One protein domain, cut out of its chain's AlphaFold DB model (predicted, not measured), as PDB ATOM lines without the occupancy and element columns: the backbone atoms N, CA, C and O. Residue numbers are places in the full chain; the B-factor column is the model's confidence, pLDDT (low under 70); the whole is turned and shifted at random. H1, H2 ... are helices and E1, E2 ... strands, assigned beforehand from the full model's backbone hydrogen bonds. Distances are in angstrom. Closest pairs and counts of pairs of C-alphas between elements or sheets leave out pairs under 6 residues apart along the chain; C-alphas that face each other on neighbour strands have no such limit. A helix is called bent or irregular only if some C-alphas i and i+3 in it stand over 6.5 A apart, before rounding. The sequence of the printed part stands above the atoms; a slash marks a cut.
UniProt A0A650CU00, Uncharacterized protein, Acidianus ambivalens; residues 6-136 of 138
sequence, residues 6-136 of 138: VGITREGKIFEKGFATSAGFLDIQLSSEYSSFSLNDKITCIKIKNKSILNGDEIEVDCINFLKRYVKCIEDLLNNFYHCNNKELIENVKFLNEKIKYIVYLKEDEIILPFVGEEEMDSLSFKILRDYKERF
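This is residues 6 to 136 of the 138 residues of an uncharacterized protein of Acidianus ambivalens (UniProt A0A650CU00). One long, twisted sheet of nine strands runs through the domain, with the helix H4 over one face at the E8 and E9 end and the short helix H1 over the opposite face near the E7 end. The first seven strands run one after another across the sheet to E7; the chain then goes back through H1, H2 and H3 to E8, which pairs beside E1, and E9 completes the sheet. The printed part has 131 residues with nine named strands and four named helices, in the order E1 to E7, H1, H2, H3, E8, E9, H4. The sheet's order is E7, E6, E5, E4, E3, E2, E1, E8, E9, all antiparallel, and the class is mixed, helices and strands. The whole is compact, with a radius of gyration of the C-alphas of 15.1 A, and elongated in outline, spanning 43 by 28 by 27 A.

E1 is residues 6 to 9, beginning at C-alpha 6 (-16.331, -13.096, 90.137). E2, residues 14 to 21, is the longest strand by residues and measures 20.0 A from first to last C-alpha. E3, residues 24 to 30, measures 19.7 A, E4, residues 34 to 39, 16.7 A, and E5, residues 43 to 48, 16.3 A. E6 is residues 51 to 54 and E7 residues 57 to 59, with C-alpha 59 at (1.463, -34.960, 88.932). Three short helices follow: H1, residues 63 to 67, H2, residues 74 to 79, and H3, residues 87 to 93. E8, residues 102 to 106, measures 13.4 A, and E9, residues 111 to 115, 13.1 A. H4, residues 119 to 134, measures 20.8 A and ends at C-alpha 134 (-10.716, -15.298, 75.454).

E1 to E7 form a meander, each strand the antiparallel neighbour of the one before. E1 and E2 are a hairpin, with N 7 and O 16 2.8 A apart. In the hairpin E2 and E3, N 19 and O 26 are 2.8 A apart. E6 and E7 are a hairpin with directions at 123 degrees, and N 54 and O 57 are 2.8 A apart. E1 and E8 are antiparallel at 166 degrees, with N 8 and O 103 2.9 A apart. E8 and E9 are a hairpin, with N 113 and O 104 2.8 A apart. The edge strands are E7 and E9. H1 is on the sheet over E5, at a height of 7.9 A; the closest C-alphas of E5 and H1 are those of Cys 45 and Cys 63, 5.6 A apart. H1 and H2 only just touch, with 3 pairs of C-alphas within 8 A, the closest those of Ile 64 and Ile 74 at 7.1 A. H2 only grazes the sheet with residues 74 to 78, and H3 with residues 89 to 93. H2 and H3 are apart. H4 lies on the opposite face from H1, at a height of 8.9 A, and with the sheet makes two layers, a helix on one face of a sheet. It lies over E8 and, only just, with 3 C-alphas, over E9, and runs along the strands, at 22 degrees to E8 on the local plane. The closest C-alphas of E9 and H4 are those of Phe 115 and Asp 122, 5.6 A apart. H4 has a kink of 31 degrees near residue 126 and is irregular, with C-alphas 121 and 124 7.2 A apart. Every O i to N i+4 pair is within hydrogen-bond range in H1, H2 and H3, and 10 of 12 are in H4.

The two C-alphas farthest apart are those of Glu 60 and Phe 95, at 43.6 A. From edge to edge of the sheet the strands' lines turn by 108 degrees. The printed part has no cut, and no link is long. The mean pLDDT of the printed part is 92.9, and no printed residue is under 70.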
ATOM      1  N   VAL A   6     -15.998 -12.553  88.810       96.56
ATOM      2  CA  VAL A   6     -16.331 -13.096  90.137       96.56
ATOM      3  C   VAL A   6     -17.578 -13.975  90.048       96.56
ATOM      4  O   VAL A   6     -18.654 -13.486  89.713       96.56
ATOM      5  N   GLY A   7     -17.451 -15.257  90.387       96.69
ATOM      6  CA  GLY A   7     -18.573 -16.180  90.553       96.69
ATOM      7  C   GLY A   7     -19.056 -16.211  92.000       96.69
ATOM      8  O   GLY A   7     -18.257 -16.380  92.926       96.69
ATOM      9  N   ILE A   8     -20.365 -16.045  92.196       95.88
ATOM     10  CA  ILE A   8     -21.006 -15.952  93.513       95.88
ATOM     11  C   ILE A   8     -22.195 -16.917  93.567       95.88
ATOM     12  O   ILE A   8     -23.100 -16.843  92.734       95.88
ATOM     13  N   THR A   9     -22.209 -17.818  94.552       94.56
ATOM     14  CA  THR A   9     -23.348 -18.710  94.808       94.56
ATOM     15  C   THR A   9     -24.557 -17.921  95.298       94.56
ATOM     16  O   THR A   9     -24.421 -16.805  95.803       94.56
ATOM     17  N   ARG A  10     -25.750 -18.514  95.234       91.75
ATOM     18  CA  ARG A  10     -26.965 -17.883  95.764       91.75
ATOM     19  C   ARG A  10     -26.855 -17.468  97.237       91.75
ATOM     20  O   ARG A  10     -27.432 -16.462  97.636       91.75
ATOM     21  N   GLU A  11     -26.087 -18.191  98.051       91.00
ATOM     22  CA  GLU A  11     -25.847 -17.856  99.463       91.00
ATOM     23  C   GLU A  11     -24.889 -16.666  99.657       91.00
ATOM     24  O   GLU A  11     -24.642 -16.250 100.793       91.00
ATOM     25  N   GLY A  12     -24.346 -16.112  98.572       91.12
ATOM     26  CA  GLY A  12     -23.380 -15.018  98.595       91.12
ATOM     27  C   GLY A  12     -21.935 -15.479  98.804       91.12
ATOM     28  O   GLY A  12     -21.102 -14.679  99.232       91.12
ATOM     29  N   LYS A  13     -21.615 -16.756  98.554       92.75
ATOM     30  CA  LYS A  13     -20.240 -17.268  98.669       92.75
ATOM     31  C   LYS A  13     -19.510 -17.130  97.340       92.75
ATOM     32  O   LYS A  13     -20.033 -17.525  96.306       92.75
ATOM     33  N   ILE A  14     -18.285 -16.617  97.370       95.25
ATOM     34  CA  ILE A  14     -17.426 -16.563  96.183       95.25
ATOM     35  C   ILE A  14     -16.862 -17.959  95.927       95.25
ATOM     36  O   ILE A  14     -16.255 -18.543  96.828       95.25
ATOM     37  N   PHE A  15     -17.046 -18.467  94.711       95.94
ATOM     38  CA  PHE A  15     -16.523 -19.771  94.293       95.94
ATOM     39  C   PHE A  15     -15.592 -19.681  93.078       95.94
ATOM     40  O   PHE A  15     -14.810 -20.599  92.868       95.94
ATOM     41  N   GLU A  16     -15.621 -18.582  92.317       96.81
ATOM     42  CA  GLU A  16     -14.778 -18.370  91.133       96.81
ATOM     43  C   GLU A  16     -14.227 -16.940  91.119       96.81
ATOM     44  O   GLU A  16     -14.939 -15.984  91.446       96.81
ATOM     45  N   LYS A  17     -12.963 -16.783  90.727       96.88
ATOM     46  CA  LYS A  17     -12.371 -15.491  90.373       96.88
ATOM     47  C   LYS A  17     -11.457 -15.626  89.168       96.88
ATOM     48  O   LYS A  17     -10.546 -16.449  89.170       96.88
ATOM     49  N   GLY A  18     -11.639 -14.721  88.213       96.12
ATOM     50  CA  GLY A  18     -10.768 -14.572  87.053       96.12
ATOM     51  C   GLY A  18      -9.882 -13.334  87.144       96.12
ATOM     52  O   GLY A  18     -10.336 -12.263  87.562       96.12
ATOM     53  N   PHE A  19      -8.627 -13.463  86.721       95.19
ATOM     54  CA  PHE A  19      -7.628 -12.396  86.738       95.19
ATOM     55  C   PHE A  19      -6.916 -12.284  85.387       95.19
ATOM     56  O   PHE A  19      -6.422 -13.276  84.853       95.19
ATOM     57  N   ALA A  20      -6.769 -11.062  84.872       93.75
ATOM     58  CA  ALA A  20      -5.896 -10.791  83.735       93.75
ATOM     59  C   ALA A  20      -4.437 -10.680  84.205       93.75
ATOM     60  O   ALA A  20      -4.055  -9.713  84.864       93.75
ATOM     61  N   THR A  21      -3.607 -11.668  83.870       91.94
ATOM     62  CA  THR A  21      -2.185 -11.712  84.244       91.94
ATOM     63  C   THR A  21      -1.273 -11.368  83.063       91.94
ATOM     64  O   THR A  21      -1.684 -11.306  81.902       91.94
ATOM     65  N   SER A  22       0.025 -11.192  83.331       90.00
ATOM     66  CA  SER A  22       1.014 -11.050  82.259       90.00
ATOM     67  C   SER A  22       1.097 -12.285  81.353       90.00
ATOM     68  O   SER A  22       1.396 -12.103  80.174       90.00
ATOM     69  N   ALA A  23       0.795 -13.478  81.879       90.62
ATOM     70  CA  ALA A  23       0.782 -14.762  81.175       90.62
ATOM     71  C   ALA A  23      -0.581 -15.103  80.528       90.62
ATOM     72  O   ALA A  23      -0.709 -16.145  79.889       90.62
ATOM     73  N   GLY A  24      -1.585 -14.233  80.686       92.69
ATOM     74  CA  GLY A  24      -2.948 -14.409  80.177       92.69
ATOM     75  C   GLY A  24      -3.997 -14.502  81.288       92.69
ATOM     76  O   GLY A  24      -3.748 -14.075  82.418       92.69
ATOM     77  N   PHE A  25      -5.174 -15.034  80.980       95.00
ATOM     78  CA  PHE A  25      -6.289 -15.161  81.915       95.00
ATOM     79  C   PHE A  25      -6.078 -16.321  82.888       95.00
ATOM     80  O   PHE A  25      -5.966 -17.469  82.462       95.00
ATOM     81  N   LEU A  26      -6.048 -16.026  84.186       96.50
ATOM     82  CA  LEU A  26      -6.049 -17.026  85.251       96.50
ATOM     83  C   LEU A  26      -7.451 -17.128  85.852       96.50
ATOM     84  O   LEU A  26      -7.901 -16.188  86.506       96.50
ATOM     85  N   ASP A  27      -8.095 -18.274  85.678       96.81
ATOM     86  CA  ASP A  27      -9.325 -18.663  86.356       96.81
ATOM     87  C   ASP A  27      -9.005 -19.487  87.605       96.81
ATOM     88  O   ASP A  27      -8.235 -20.448  87.541       96.81
ATOM     89  N   ILE A  28      -9.587 -19.125  88.743       97.44
ATOM     90  CA  ILE A  28      -9.450 -19.853  90.002       97.44
ATOM     91  C   ILE A  28     -10.846 -20.199  90.502       97.44
ATOM     92  O   ILE A  28     -11.634 -19.303  90.799       97.44
ATOM     93  N   GLN A  29     -11.112 -21.489  90.687       97.06
ATOM     94  CA  GLN A  29     -12.350 -21.990  91.277       97.06
ATOM     95  C   GLN A  29     -12.048 -22.756  92.562       97.06
ATOM     96  O   GLN A  29     -11.193 -23.642  92.575       97.06
ATOM     97  N   LEU A  30     -12.751 -22.429  93.646       95.81
ATOM     98  CA  LEU A  30     -12.610 -23.083  94.946       95.81
ATOM     99  C   LEU A  30     -13.951 -23.664  95.399       95.81
ATOM    100  O   LEU A  30     -14.961 -22.963  95.460       95.81
ATOM    101  N   SER A  31     -13.936 -24.933  95.795       92.19
ATOM    102  CA  SER A  31     -15.057 -25.624  96.434       92.19
ATOM    103  C   SER A  31     -14.584 -26.384  97.680       92.19
ATOM    104  O   SER A  31     -13.396 -26.386  98.001       92.19
ATOM    105  N   SER A  32     -15.503 -27.037  98.398       90.31
ATOM    106  CA  SER A  32     -15.133 -27.932  99.505       90.31
ATOM    107  C   SER A  32     -14.381 -29.181  99.036       90.31
ATOM    108  O   SER A  32     -13.587 -29.731  99.794       90.31
ATOM    109  N   GLU A  33     -14.620 -29.618  97.797       93.62
ATOM    110  CA  GLU A  33     -14.131 -30.901  97.280       93.62
ATOM    111  C   GLU A  33     -12.850 -30.763  96.455       93.62
ATOM    112  O   GLU A  33     -12.028 -31.683  96.405       93.62
ATOM    113  N   TYR A  34     -12.681 -29.620  95.793       94.88
ATOM    114  CA  TYR A  34     -11.563 -29.370  94.895       94.88
ATOM    115  C   TYR A  34     -11.219 -27.885  94.784       94.88
ATOM    116  O   TYR A  34     -12.063 -27.009  95.001       94.88
ATOM    117  N   SER A  35      -9.988 -27.618  94.357       96.00
ATOM    118  CA  SER A  35      -9.601 -26.340  93.765       96.00
ATOM    119  C   SER A  35      -9.151 -26.545  92.326       96.00
ATOM    120  O   SER A  35      -8.493 -27.531  92.005       96.00
ATOM    121  N   SER A  36      -9.543 -25.634  91.445       97.19
ATOM    122  CA  SER A  36      -9.186 -25.646  90.031       97.19
ATOM    123  C   SER A  36      -8.533 -24.326  89.665       97.19
ATOM    124  O   SER A  36      -8.939 -23.261  90.129       97.19
ATOM    125  N   PHE A  37      -7.506 -24.418  88.837       97.38
ATOM    126  CA  PHE A  37      -6.728 -23.297  88.361       97.38
ATOM    127  C   PHE A  37      -6.512 -23.468  86.860       97.38
ATOM    128  O   PHE A  37      -5.814 -24.397  86.450       97.38
ATOM    129  N   SER A  38      -7.084 -22.584  86.048       96.62
ATOM    130  CA  SER A  38      -6.932 -22.605  84.591       96.62
ATOM    131  C   SER A  38      -6.194 -21.358  84.117       96.62
ATOM    132  O   SER A  38      -6.594 -20.242  84.430       96.62
ATOM    133  N   LEU A  39      -5.109 -21.529  83.362       95.88
ATOM    134  CA  LEU A  39      -4.422 -20.447  82.660       95.88
ATOM    135  C   LEU A  39      -4.687 -20.573  81.155       95.88
ATOM    136  O   LEU A  39      -4.194 -21.499  80.501       95.88
ATOM    137  N   ASN A  40      -5.444 -19.615  80.614       92.69
ATOM    138  CA  ASN A  40      -5.906 -19.555  79.221       92.69
ATOM    139  C   ASN A  40      -6.616 -20.829  78.717       92.69
ATOM    140  O   ASN A  40      -6.547 -21.117  77.524       92.69
ATOM    141  N   ASP A  41      -7.165 -21.663  79.607       85.56
ATOM    142  CA  ASP A  41      -7.679 -23.016  79.307       85.56
ATOM    143  C   ASP A  41      -6.671 -23.979  78.654       85.56
ATOM    144  O   ASP A  41      -7.015 -25.093  78.264       85.56
ATOM    145  N   LYS A  42      -5.394 -23.587  78.572       90.25
ATOM    146  CA  LYS A  42      -4.290 -24.417  78.061       90.25
ATOM    147  C   LYS A  42      -3.627 -25.217  79.178       90.25
ATOM    148  O   LYS A  42      -3.074 -26.292  78.943       90.25
ATOM    149  N   ILE A  43      -3.621 -24.648  80.380       93.75
ATOM    150  CA  ILE A  43      -3.027 -25.235  81.574       93.75
ATOM    151  C   ILE A  43      -4.101 -25.251  82.649       93.75
ATOM    152  O   ILE A  43      -4.356 -24.224  83.269       93.75
ATOM    153  N   THR A  44      -4.673 -26.419  82.899       96.56
ATOM    154  CA  THR A  44      -5.671 -26.632  83.940       96.56
ATOM    155  C   THR A  44      -5.087 -27.560  84.987       96.56
ATOM    156  O   THR A  44      -4.819 -28.727  84.707       96.56
ATOM    157  N   CYS A  45      -4.875 -27.043  86.196       97.31
ATOM    158  CA  CYS A  45      -4.463 -27.839  87.341       97.31
ATOM    159  C   CYS A  45      -5.600 -27.928  88.353       97.31
ATOM    160  O   CYS A  45      -6.089 -26.909  88.838       97.31
ATOM    161  N   ILE A  46      -6.001 -29.150  88.687       97.56
ATOM    162  CA  ILE A  46      -7.063 -29.442  89.644       97.56
ATOM    163  C   ILE A  46      -6.449 -30.170  90.832       97.56
ATOM    164  O   ILE A  46      -5.776 -31.188  90.673       97.56
ATOM    165  N   LYS A  47      -6.704 -29.669  92.035       96.31
ATOM    166  CA  LYS A  47      -6.336 -30.325  93.284       96.31
ATOM    167  C   LYS A  47      -7.571 -30.948  93.918       96.31
ATOM    168  O   LYS A  47      -8.523 -30.244  94.251       96.31
ATOM    169  N   ILE A  48      -7.530 -32.262  94.122       95.12
ATOM    170  CA  ILE A  48      -8.575 -33.037  94.802       95.12
ATOM    171  C   ILE A  48      -7.916 -33.759  95.973       95.12
ATOM    172  O   ILE A  48      -7.097 -34.662  95.781       95.12
ATOM    173  N   LYS A  49      -8.267 -33.373  97.204       89.38
ATOM    174  CA  LYS A  49      -7.605 -33.862  98.428       89.38
ATOM    175  C   LYS A  49      -6.076 -33.668  98.338       89.38
ATOM    176  O   LYS A  49      -5.605 -32.536  98.265       89.38
ATOM    177  N   ASN A  50      -5.315 -34.764  98.311       87.31
ATOM    178  CA  ASN A  50      -3.850 -34.761  98.247       87.31
ATOM    179  C   ASN A  50      -3.301 -34.980  96.828       87.31
ATOM    180  O   ASN A  50      -2.094 -35.132  96.669       87.31
ATOM    181  N   LYS A  51      -4.166 -35.029  95.810       96.00
ATOM    182  CA  LYS A  51      -3.776 -35.268  94.418       96.00
ATOM    183  C   LYS A  51      -3.814 -33.976  93.619       96.00
ATOM    184  O   LYS A  51      -4.765 -33.207  93.757       96.00
ATOM    185  N   SER A  52      -2.812 -33.782  92.770       97.81
ATOM    186  CA  SER A  52      -2.770 -32.705  91.780       97.81
ATOM    187  C   SER A  52      -2.867 -33.316  90.388       97.81
ATOM    188  O   SER A  52      -2.159 -34.272  90.087       97.81
ATOM    189  N   ILE A  53      -3.761 -32.786  89.563       97.50
ATOM    190  CA  ILE A  53      -4.055 -33.275  88.216       97.50
ATOM    191  C   ILE A  53      -3.828 -32.118  87.251       97.50
ATOM    192  O   ILE A  53      -4.519 -31.108  87.346       97.50
ATOM    193  N   LEU A  54      -2.883 -32.252  86.329       97.00
ATOM    194  CA  LEU A  54      -2.567 -31.264  85.307       97.00
ATOM    195  C   LEU A  54      -3.050 -31.771  83.949       97.00
ATOM    196  O   LEU A  54      -2.571 -32.792  83.471       97.00
ATOM    197  N   ASN A  55      -3.989 -31.060  83.324       95.75
ATOM    198  CA  ASN A  55      -4.560 -31.406  82.015       95.75
ATOM    199  C   ASN A  55      -5.057 -32.866  81.906       95.75
ATOM    200  O   ASN A  55      -5.060 -33.444  80.825       95.75
ATOM    201  N   GLY A  56      -5.505 -33.445  83.025       94.56
ATOM    202  CA  GLY A  56      -6.006 -34.821  83.107       94.56
ATOM    203  C   GLY A  56      -5.019 -35.835  83.693       94.56
ATOM    204  O   GLY A  56      -5.458 -36.895  84.131       94.56
ATOM    205  N   ASP A  57      -3.735 -35.491  83.803       96.56
ATOM    206  CA  ASP A  57      -2.694 -36.387  84.313       96.56
ATOM    207  C   ASP A  57      -2.319 -36.069  85.767       96.56
ATOM    208  O   ASP A  57      -2.124 -34.910  86.134       96.56
ATOM    209  N   GLU A  58      -2.189 -37.093  86.617       97.00
ATOM    210  CA  GLU A  58      -1.719 -36.919  87.998       97.00
ATOM    211  C   GLU A  58      -0.233 -36.518  88.014       97.00
ATOM    212  O   GLU A  58       0.602 -37.141  87.358       97.00
ATOM    213  N   ILE A  59       0.100 -35.477  88.779       96.19
ATOM    214  CA  ILE A  59       1.463 -34.960  88.932       96.19
ATOM    215  C   ILE A  59       1.886 -34.949  90.404       96.19
ATOM    216  O   ILE A  59       1.076 -34.742  91.306       96.19
ATOM    217  N   GLU A  60       3.187 -35.111  90.651       94.88
ATOM    218  CA  GLU A  60       3.754 -35.086  92.011       94.88
ATOM    219  C   GLU A  60       3.829 -33.670  92.609       94.88
ATOM    220  O   GLU A  60       3.902 -33.493  93.824       94.88
ATOM    221  N   VAL A  61       3.834 -32.642  91.757       94.69
ATOM    222  CA  VAL A  61       3.970 -31.243  92.178       94.69
ATOM    223  C   VAL A  61       2.598 -30.655  92.503       94.69
ATOM    224  O   VAL A  61       1.666 -30.772  91.716       94.69
ATOM    225  N   ASP A  62       2.488 -29.955  93.635       94.31
ATOM    226  CA  ASP A  62       1.272 -29.216  93.999       94.31
ATOM    227  C   ASP A  62       0.904 -28.155  92.944       94.31
ATOM    228  O   ASP A  62       1.776 -27.421  92.461       94.31
ATOM    229  N   CYS A  63      -0.390 -28.032  92.624       95.31
ATOM    230  CA  CYS A  63      -0.888 -27.089  91.617       95.31
ATOM    231  C   CYS A  63      -0.406 -25.646  91.813       95.31
ATOM    232  O   CYS A  63      -0.025 -24.992  90.840       95.31
ATOM    233  N   ILE A  64      -0.367 -25.144  93.051       93.81
ATOM    234  CA  ILE A  64       0.068 -23.771  93.338       93.81
ATOM    235  C   ILE A  64       1.556 -23.635  93.007       93.81
ATOM    236  O   ILE A  64       1.964 -22.693  92.326       93.81
ATOM    237  N   ASN A  65       2.371 -24.603  93.434       94.38
ATOM    238  CA  ASN A  65       3.806 -24.614  93.150       94.38
ATOM    239  C   ASN A  65       4.109 -24.739  91.652       94.38
ATOM    240  O   ASN A  65       5.049 -24.110  91.162       94.38
ATOM    241  N   PHE A  66       3.310 -25.509  90.912       94.38
ATOM    242  CA  PHE A  66       3.411 -25.574  89.457       94.38
ATOM    243  C   PHE A  66       3.089 -24.216  88.816       94.38
ATOM    244  O   PHE A  66       3.867 -23.706  88.007       94.38
ATOM    245  N   LEU A  67       1.983 -23.588  89.221       94.12
ATOM    246  CA  LEU A  67       1.512 -22.326  88.645       94.12
ATOM    247  C   LEU A  67       2.397 -21.126  88.962       94.12
ATOM    248  O   LEU A  67       2.468 -20.214  88.139       94.12
ATOM    249  N   LYS A  68       3.142 -21.135  90.075       94.56
ATOM    250  CA  LYS A  68       4.142 -20.094  90.394       94.56
ATOM    251  C   LYS A  68       5.168 -19.870  89.279       94.56
ATOM    252  O   LYS A  68       5.732 -18.780  89.183       94.56
ATOM    253  N   ARG A  69       5.396 -20.871  88.418       93.56
ATOM    254  CA  ARG A  69       6.266 -20.765  87.232       93.56
ATOM    255  C   ARG A  69       5.736 -19.761  86.201       93.56
ATOM    256  O   ARG A  69       6.534 -19.169  85.481       93.56
ATOM    257  N   TYR A  70       4.420 -19.551  86.162       93.50
ATOM    258  CA  TYR A  70       3.729 -18.666  85.219       93.50
ATOM    259  C   TYR A  70       3.172 -17.413  85.906       93.50
ATOM    260  O   TYR A  70       3.300 -16.307  85.384       93.50
ATOM    261  N   VAL A  71       2.598 -17.571  87.102       92.81
ATOM    262  CA  VAL A  71       1.958 -16.502  87.877       92.81
ATOM    263  C   VAL A  71       2.614 -16.413  89.253       92.81
ATOM    264  O   VAL A  71       2.217 -17.082  90.205       92.81
ATOM    265  N   LYS A  72       3.639 -15.561  89.368       91.69
ATOM    266  CA  LYS A  72       4.461 -15.439  90.588       91.69
ATOM    267  C   LYS A  72       3.669 -15.036  91.839       91.69
ATOM    268  O   LYS A  72       4.058 -15.413  92.934       91.69
ATOM    269  N   CYS A  73       2.574 -14.290  91.683       91.56
ATOM    270  CA  CYS A  73       1.761 -13.758  92.783       91.56
ATOM    271  C   CYS A  73       0.552 -14.634  93.164       91.56
ATOM    272  O   CYS A  73      -0.358 -14.151  93.831       91.56
ATOM    273  N   ILE A  74       0.497 -15.904  92.743       93.31
ATOM    274  CA  ILE A  74      -0.685 -16.760  92.956       93.31
ATOM    275  C   ILE A  74      -1.085 -16.920  94.435       93.31
ATOM    276  O   ILE A  74      -2.273 -16.965  94.742       93.31
ATOM    277  N   GLU A  75      -0.124 -16.948  95.361       93.12
ATOM    278  CA  GLU A  75      -0.410 -17.046  96.800       93.12
ATOM    279  C   GLU A  75      -1.151 -15.813  97.324       93.12
ATOM    280  O   GLU A  75      -2.121 -15.948  98.067       93.12
ATOM    281  N   ASP A  76      -0.765 -14.618  96.876       91.38
ATOM    282  CA  ASP A  76      -1.441 -13.376  97.257       91.38
ATOM    283  C   ASP A  76      -2.882 -13.339  96.736       91.38
ATOM    284  O   ASP A  76      -3.784 -12.845  97.419       91.38
ATOM    285  N   LEU A  77      -3.120 -13.884  95.537       92.75
ATOM    286  CA  LEU A  77      -4.466 -13.993  94.965       92.75
ATOM    287  C   LEU A  77      -5.344 -14.941  95.783       92.75
ATOM    288  O   LEU A  77      -6.501 -14.620  96.049       92.75
ATOM    289  N   LEU A  78      -4.783 -16.072  96.216       92.56
ATOM    290  CA  LEU A  78      -5.475 -17.047  97.057       92.56
ATOM    291  C   LEU A  78      -5.802 -16.489  98.443       92.56
ATOM    292  O   LEU A  78      -6.932 -16.635  98.907       92.56
ATOM    293  N   ASN A  79      -4.866 -15.769  99.064       91.19
ATOM    294  CA  ASN A  79      -5.086 -15.120 100.359       91.19
ATOM    295  C   ASN A  79      -6.239 -14.103 100.316       91.19
ATOM    296  O   ASN A  79      -6.956 -13.931 101.298       91.19
ATOM    297  N   ASN A  80      -6.455 -13.463  99.164       89.62
ATOM    298  CA  ASN A  80      -7.524 -12.485  98.952       89.62
ATOM    299  C   ASN A  80      -8.733 -13.061  98.195       89.62
ATOM    300  O   ASN A  80      -9.614 -12.310  97.753       89.62
ATOM    301  N   PHE A  81      -8.812 -14.384  98.025       92.69
ATOM    302  CA  PHE A  81      -9.826 -15.000  97.172       92.69
ATOM    303  C   PHE A  81     -11.247 -14.699  97.659       92.69
ATOM    304  O   PHE A  81     -12.079 -14.249  96.878       92.69
ATOM    305  N   TYR A  82     -11.516 -14.824  98.957       89.69
ATOM    306  CA  TYR A  82     -12.858 -14.599  99.507       89.69
ATOM    307  C   TYR A  82     -13.224 -13.122  99.713       89.69
ATOM    308  O   TYR A  82     -14.344 -12.814 100.117       89.69
ATOM    309  N   HIS A  83     -12.313 -12.190  99.430       86.50
ATOM    310  CA  HIS A  83     -12.589 -10.767  99.585       86.50
ATOM    311  C   HIS A  83     -13.273 -10.187  98.338       86.50
ATOM    312  O   HIS A  83     -12.718 -10.248  97.241       86.50
ATOM    313  N   CYS A  84     -14.457  -9.592  98.483       80.81
ATOM    314  CA  CYS A  84     -15.102  -8.804  97.430       80.81
ATOM    315  C   CYS A  84     -15.444  -7.414  97.961       80.81
ATOM    316  O   CYS A  84     -16.101  -7.285  98.994       80.81
ATOM    317  N   ASN A  85     -15.024  -6.381  97.229       79.06
ATOM    318  CA  ASN A  85     -15.301  -4.989  97.587       79.06
ATOM    319  C   ASN A  85     -16.749  -4.580  97.273       79.06
ATOM    320  O   ASN A  85     -17.255  -3.629  97.864       79.06
ATOM    321  N   ASN A  86     -17.433  -5.307  96.383       82.88
ATOM    322  CA  ASN A  86     -18.823  -5.049  96.027       82.88
ATOM    323  C   ASN A  86     -19.767  -5.835  96.954       82.88
ATOM    324  O   ASN A  86     -20.235  -6.927  96.625       82.88
ATOM    325  N   LYS A  87     -19.997  -5.286  98.155       84.19
ATOM    326  CA  LYS A  87     -20.901  -5.880  99.156       84.19
ATOM    327  C   LYS A  87     -22.342  -5.964  98.657       84.19
ATOM    328  O   LYS A  87     -23.006  -6.963  98.907       84.19
ATOM    329  N   GLU A  88     -22.779  -4.950  97.916       87.06
ATOM    330  CA  GLU A  88     -24.128  -4.878  97.365       87.06
ATOM    331  C   GLU A  88     -24.392  -6.035  96.392       87.06
ATOM    332  O   GLU A  88     -25.415  -6.702  96.498       87.06
ATOM    333  N   LEU A  89     -23.430  -6.359  95.518       86.25
ATOM    334  CA  LEU A  89     -23.531  -7.516  94.627       86.25
ATOM    335  C   LEU A  89     -23.766  -8.814  95.411       86.25
ATOM    336  O   LEU A  89     -24.665  -9.569  95.057       86.25
ATOM    337  N   ILE A  90     -23.001  -9.059  96.484       86.62
ATOM    338  CA  ILE A  90     -23.133 -10.262  97.329       86.62
ATOM    339  C   ILE A  90     -24.513 -10.340  97.987       86.62
ATOM    340  O   ILE A  90     -25.102 -11.420  98.070       86.62
ATOM    341  N   GLU A  91     -25.016  -9.213  98.482       86.88
ATOM    342  CA  GLU A  91     -26.327  -9.148  99.126       86.88
ATOM    343  C   GLU A  91     -27.451  -9.352  98.107       86.88
ATOM    344  O   GLU A  91     -28.358 -10.151  98.351       86.88
ATOM    345  N   ASN A  92     -27.337  -8.732  96.931       87.56
ATOM    346  CA  ASN A  92     -28.338  -8.787  95.871       87.56
ATOM    347  C   ASN A  92     -28.539 -10.200  95.303       87.56
ATOM    348  O   ASN A  92     -29.672 -10.546  94.966       87.56
ATOM    349  N   VAL A  93     -27.500 -11.052  95.257       88.62
ATOM    350  CA  VAL A  93     -27.634 -12.434  94.734       88.62
ATOM    351  C   VAL A  93     -28.696 -13.237  95.494       88.62
ATOM    352  O   VAL A  93     -29.423 -14.032  94.898       88.62
ATOM    353  N   LYS A  94     -28.846 -13.004  96.803       85.50
ATOM    354  CA  LYS A  94     -29.784 -13.756  97.659       85.50
ATOM    355  C   LYS A  94     -31.252 -13.504  97.312       85.50
ATOM    356  O   LYS A  94     -32.093 -14.356  97.595       85.50
ATOM    357  N   PHE A  95     -31.548 -12.353  96.709       87.06
ATOM    358  CA  PHE A  95     -32.900 -11.928  96.339       87.06
ATOM    359  C   PHE A  95     -33.275 -12.286  94.898       87.06
ATOM    360  O   PHE A  95     -34.401 -12.029  94.472       87.06
ATOM    361  N   LEU A  96     -32.348 -12.874  94.139       86.75
ATOM    362  CA  LEU A  96     -32.617 -13.343  92.786       86.75
ATOM    363  C   LEU A  96     -33.598 -14.526  92.781       86.75
ATOM    364  O   LEU A  96     -33.833 -15.186  93.797       86.75
ATOM    365  N   ASN A  97     -34.173 -14.783  91.601       86.69
ATOM    366  CA  ASN A  97     -35.103 -15.883  91.357       86.69
ATOM    367  C   ASN A  97     -34.562 -17.201  91.924       86.69
ATOM    368  O   ASN A  97     -33.392 -17.529  91.745       86.69
ATOM    369  N   GLU A  98     -35.431 -17.987  92.561       87.31
ATOM    370  CA  GLU A  98     -35.018 -19.202  93.250       87.31
ATOM    371  C   GLU A  98     -34.405 -20.290  92.369       87.31
ATOM    372  O   GLU A  98     -33.671 -21.145  92.869       87.31
ATOM    373  N   LYS A  99     -34.678 -20.233  91.065       91.25
ATOM    374  CA  LYS A  99     -34.087 -21.126  90.071       91.25
ATOM    375  C   LYS A  99     -32.606 -20.838  89.822       91.25
ATOM    376  O   LYS A  99     -31.899 -21.717  89.341       91.25
ATOM    377  N   ILE A 100     -32.128 -19.632  90.133       92.94
ATOM    378  CA  ILE A 100     -30.724 -19.250  89.954       92.94
ATOM    379  C   ILE A 100     -29.890 -19.919  91.049       92.94
ATOM    380  O   ILE A 100     -30.105 -19.694  92.241       92.94
ATOM    381  N   LYS A 101     -28.917 -20.734  90.642       93.38
ATOM    382  CA  LYS A 101     -27.973 -21.415  91.538       93.38
ATOM    383  C   LYS A 101     -26.790 -20.522  91.886       93.38
ATOM    384  O   LYS A 101     -26.341 -20.492  93.033       93.38
ATOM    385  N   TYR A 102     -26.288 -19.792  90.899       95.12
ATOM    386  CA  TYR A 102     -25.183 -18.858  91.061       95.12
ATOM    387  C   TYR A 102     -25.198 -17.809  89.951       95.12
ATOM    388  O   TYR A 102     -25.915 -17.936  88.955       95.12
ATOM    389  N   ILE A 103     -24.396 -16.766  90.134       95.88
ATOM    390  CA  ILE A 103     -24.127 -15.770  89.106       95.88
ATOM    391  C   ILE A 103     -22.631 -15.674  88.840       95.88
ATOM    392  O   ILE A 103     -21.817 -15.954  89.722       95.88
ATOM    393  N   VAL A 104     -22.279 -15.204  87.650       96.75
ATOM    394  CA  VAL A 104     -20.932 -14.734  87.329       96.75
ATOM    395  C   VAL A 104     -21.016 -13.263  86.944       96.75
ATOM    396  O   VAL A 104     -21.753 -12.892  86.034       96.75
ATOM    397  N   TYR A 105     -20.274 -12.421  87.655       95.88
ATOM    398  CA  TYR A 105     -20.144 -11.001  87.364       95.88
ATOM    399  C   TYR A 105     -18.883 -10.747  86.535       95.88
ATOM    400  O   TYR A 105     -17.777 -11.083  86.964       95.88
ATOM    401  N   LEU A 106     -19.063 -10.147  85.360       95.69
ATOM    402  CA  LEU A 106     -18.005  -9.717  84.452       95.69
ATOM    403  C   LEU A 106     -17.731  -8.236  84.718       95.69
ATOM    404  O   LEU A 106     -18.543  -7.379  84.370       95.69
ATOM    405  N   LYS A 107     -16.615  -7.937  85.388       92.81
ATOM    406  CA  LYS A 107     -16.374  -6.610  85.969       92.81
ATOM    407  C   LYS A 107     -16.181  -5.520  84.918       92.81
ATOM    408  O   LYS A 107     -16.712  -4.434  85.098       92.81
ATOM    409  N   GLU A 108     -15.418  -5.791  83.860       91.75
ATOM    410  CA  GLU A 108     -15.111  -4.772  82.845       91.75
ATOM    411  C   GLU A 108     -16.335  -4.408  81.996       91.75
ATOM    412  O   GLU A 108     -16.503  -3.248  81.633       91.75
ATOM    413  N   ASP A 109     -17.207  -5.387  81.741       91.81
ATOM    414  CA  ASP A 109     -18.422  -5.206  80.941       91.81
ATOM    415  C   ASP A 109     -19.639  -4.803  81.808       91.81
ATOM    416  O   ASP A 109     -20.708  -4.522  81.273       91.81
ATOM    417  N   GLU A 110     -19.499  -4.812  83.139       91.50
ATOM    418  CA  GLU A 110     -20.579  -4.630  84.123       91.50
ATOM    419  C   GLU A 110     -21.791  -5.569  83.917       91.50
ATOM    420  O   GLU A 110     -22.936  -5.230  84.218       91.50
ATOM    421  N   ILE A 111     -21.542  -6.793  83.439       93.62
ATOM    422  CA  ILE A 111     -22.581  -7.793  83.138       93.62
ATOM    423  C   ILE A 111     -22.713  -8.806  84.278       93.62
ATOM    424  O   ILE A 111     -21.719  -9.310  84.801       93.62
ATOM    425  N   ILE A 112     -23.953  -9.177  84.613       93.62
ATOM    426  CA  ILE A 112     -24.269 -10.305  85.500       93.62
ATOM    427  C   ILE A 112     -24.884 -11.433  84.673       93.62
ATOM    428  O   ILE A 112     -25.938 -11.262  84.062       93.62
ATOM    429  N   LEU A 113     -24.242 -12.598  84.693       95.31
ATOM    430  CA  LEU A 113     -24.711 -13.815  84.039       95.31
ATOM    431  C   LEU A 113     -25.329 -14.762  85.075       95.31
ATOM    432  O   LEU A 113     -24.606 -15.234  85.957       95.31
ATOM    433  N   PRO A 114     -26.637 -15.053  85.009       94.44
ATOM    434  CA  PRO A 114     -27.264 -16.042  85.873       94.44
ATOM    435  C   PRO A 114     -27.072 -17.464  85.334       94.44
ATOM    436  O   PRO A 114     -27.112 -17.685  84.123       94.44
ATOM    437  N   PHE A 115     -26.928 -18.417  86.256       95.88
ATOM    438  CA  PHE A 115     -26.877 -19.849  85.970       95.88
ATOM    439  C   PHE A 115     -27.914 -20.595  86.808       95.88
ATOM    440  O   PHE A 115     -27.958 -20.457  88.036       95.88
ATOM    441  N   VAL A 116     -28.745 -21.400  86.150       94.00
ATOM    442  CA  VAL A 116     -29.791 -22.227  86.783       94.00
ATOM    443  C   VAL A 116     -29.363 -23.696  86.917       94.00
ATOM    444  O   VAL A 116     -29.995 -24.489  87.618       94.00
ATOM    445  N   GLY A 117     -28.228 -24.061  86.318       88.62
ATOM    446  CA  GLY A 117     -27.667 -25.408  86.292       88.62
ATOM    447  C   GLY A 117     -28.454 -26.363  85.406       88.62
ATOM    448  O   GLY A 117     -28.561 -27.538  85.760       88.62
ATOM    449  N   GLU A 118     -29.016 -25.842  84.318       90.06
ATOM    450  CA  GLU A 118     -29.612 -26.589  83.210       90.06
ATOM    451  C   GLU A 118     -28.875 -26.166  81.937       90.06
ATOM    452  O   GLU A 118     -28.857 -24.984  81.600       90.06
ATOM    453  N   GLU A 119     -28.244 -27.116  81.243       86.56
ATOM    454  CA  GLU A 119     -27.320 -26.830  80.133       86.56
ATOM    455  C   GLU A 119     -27.961 -25.989  79.022       86.56
ATOM    456  O   GLU A 119     -27.363 -25.019  78.559       86.56
ATOM    457  N   GLU A 120     -29.196 -26.315  78.633       87.69
ATOM    458  CA  GLU A 120     -29.922 -25.589  77.585       87.69
ATOM    459  C   GLU A 120     -30.093 -24.106  77.942       87.69
ATOM    460  O   GLU A 120     -29.833 -23.228  77.115       87.69
ATOM    461  N   MET A 121     -30.461 -23.832  79.196       86.50
ATOM    462  CA  MET A 121     -30.695 -22.484  79.714       86.50
ATOM    463  C   MET A 121     -29.389 -21.714  79.922       86.50
ATOM    464  O   MET A 121     -29.312 -20.522  79.624       86.50
ATOM    465  N   ASP A 122     -28.352 -22.399  80.400       94.31
ATOM    466  CA  ASP A 122     -27.066 -21.791  80.738       94.31
ATOM    467  C   ASP A 122     -26.154 -21.609  79.509       94.31
ATOM    468  O   ASP A 122     -25.164 -20.879  79.572       94.31
ATOM    469  N   SER A 123     -26.482 -22.233  78.372       93.88
ATOM    470  CA  SER A 123     -25.661 -22.254  77.150       93.88
ATOM    471  C   SER A 123     -25.230 -20.865  76.656       93.88
ATOM    472  O   SER A 123     -24.062 -20.658  76.309       93.88
ATOM    473  N   LEU A 124     -26.141 -19.884  76.658       94.50
ATOM    474  CA  LEU A 124     -25.827 -18.509  76.261       94.50
ATOM    475  C   LEU A 124     -24.880 -17.840  77.265       94.50
ATOM    476  O   LEU A 124     -23.913 -17.201  76.851       94.50
ATOM    477  N   SER A 125     -25.121 -18.024  78.566       95.44
ATOM    478  CA  SER A 125     -24.247 -17.519  79.629       95.44
ATOM    479  C   SER A 125     -22.844 -18.117  79.513       95.44
ATOM    480  O   SER A 125     -21.863 -17.377  79.571       95.44
ATOM    481  N   PHE A 126     -22.724 -19.423  79.251       95.06
ATOM    482  CA  PHE A 126     -21.432 -20.070  79.004       95.06
ATOM    483  C   PHE A 126     -20.715 -19.505  77.782       95.06
ATOM    484  O   PHE A 126     -19.505 -19.281  77.836       95.06
ATOM    485  N   LYS A 127     -21.441 -19.237  76.692       95.31
ATOM    486  CA  LYS A 127     -20.855 -18.621  75.498       95.31
ATOM    487  C   LYS A 127     -20.307 -17.227  75.802       95.31
ATOM    488  O   LYS A 127     -19.152 -16.966  75.490       95.31
ATOM    489  N   ILE A 128     -21.098 -16.363  76.444       95.75
ATOM    490  CA  ILE A 128     -20.657 -15.007  76.817       95.75
ATOM    491  C   ILE A 128     -19.439 -15.080  77.743       95.75
ATOM    492  O   ILE A 128     -18.467 -14.355  77.543       95.75
ATOM    493  N   LEU A 129     -19.472 -15.981  78.727       95.31
ATOM    494  CA  LEU A 129     -18.378 -16.201  79.665       95.31
ATOM    495  C   LEU A 129     -17.085 -16.611  78.952       95.31
ATOM    496  O   LEU A 129     -16.030 -16.042  79.222       95.31
ATOM    497  N   ARG A 130     -17.161 -17.576  78.033       94.50
ATOM    498  CA  ARG A 130     -16.010 -18.030  77.245       94.50
ATOM    499  C   ARG A 130     -15.462 -16.905  76.373       94.50
ATOM    500  O   ARG A 130     -14.275 -16.602  76.456       94.50
ATOM    501  N   ASP A 131     -16.331 -16.254  75.603       94.69
ATOM    502  CA  ASP A 131     -15.947 -15.171  74.697       94.69
ATOM    503  C   ASP A 131     -15.332 -13.987  75.484       94.69
ATOM    504  O   ASP A 131     -14.451 -13.296  74.977       94.69
ATOM    505  N   TYR A 132     -15.746 -13.761  76.740       95.38
ATOM    506  CA  TYR A 132     -15.119 -12.798  77.652       95.38
ATOM    507  C   TYR A 132     -13.714 -13.239  78.091       95.38
ATOM    508  O   TYR A 132     -12.777 -12.448  77.984       95.38
ATOM    509  N   LYS A 133     -13.541 -14.490  78.550       93.69
ATOM    510  CA  LYS A 133     -12.237 -15.035  78.990       93.69
ATOM    511  C   LYS A 133     -11.191 -14.973  77.866       93.69
ATOM    512  O   LYS A 133     -10.059 -14.550  78.106       93.69
ATOM    513  N   GLU A 134     -11.592 -15.290  76.636       93.31
ATOM    514  CA  GLU A 134     -10.716 -15.298  75.454       93.31
ATOM    515  C   GLU A 134     -10.126 -13.920  75.102       93.31
ATOM    516  O   GLU A 134      -9.023 -13.857  74.558       93.31
ATOM    517  N   ARG A 135     -10.777 -12.803  75.474       92.62
ATOM    518  CA  ARG A 135     -10.246 -11.438  75.236       92.62
ATOM    519  C   ARG A 135      -8.904 -11.186  75.924       92.62
ATOM    520  O   ARG A 135      -8.169 -10.282  75.532       92.62
ATOM    521  N   PHE A 136      -8.595 -11.969  76.954       91.50
ATOM    522  CA  PHE A 136      -7.392 -11.829  77.772       91.50
ATOM    523  C   PHE A 136      -6.319 -12.869  77.432       91.50
ATOM    524  O   PHE A 136      -5.267 -12.901  78.080       91.50
TER     525      PHE A 136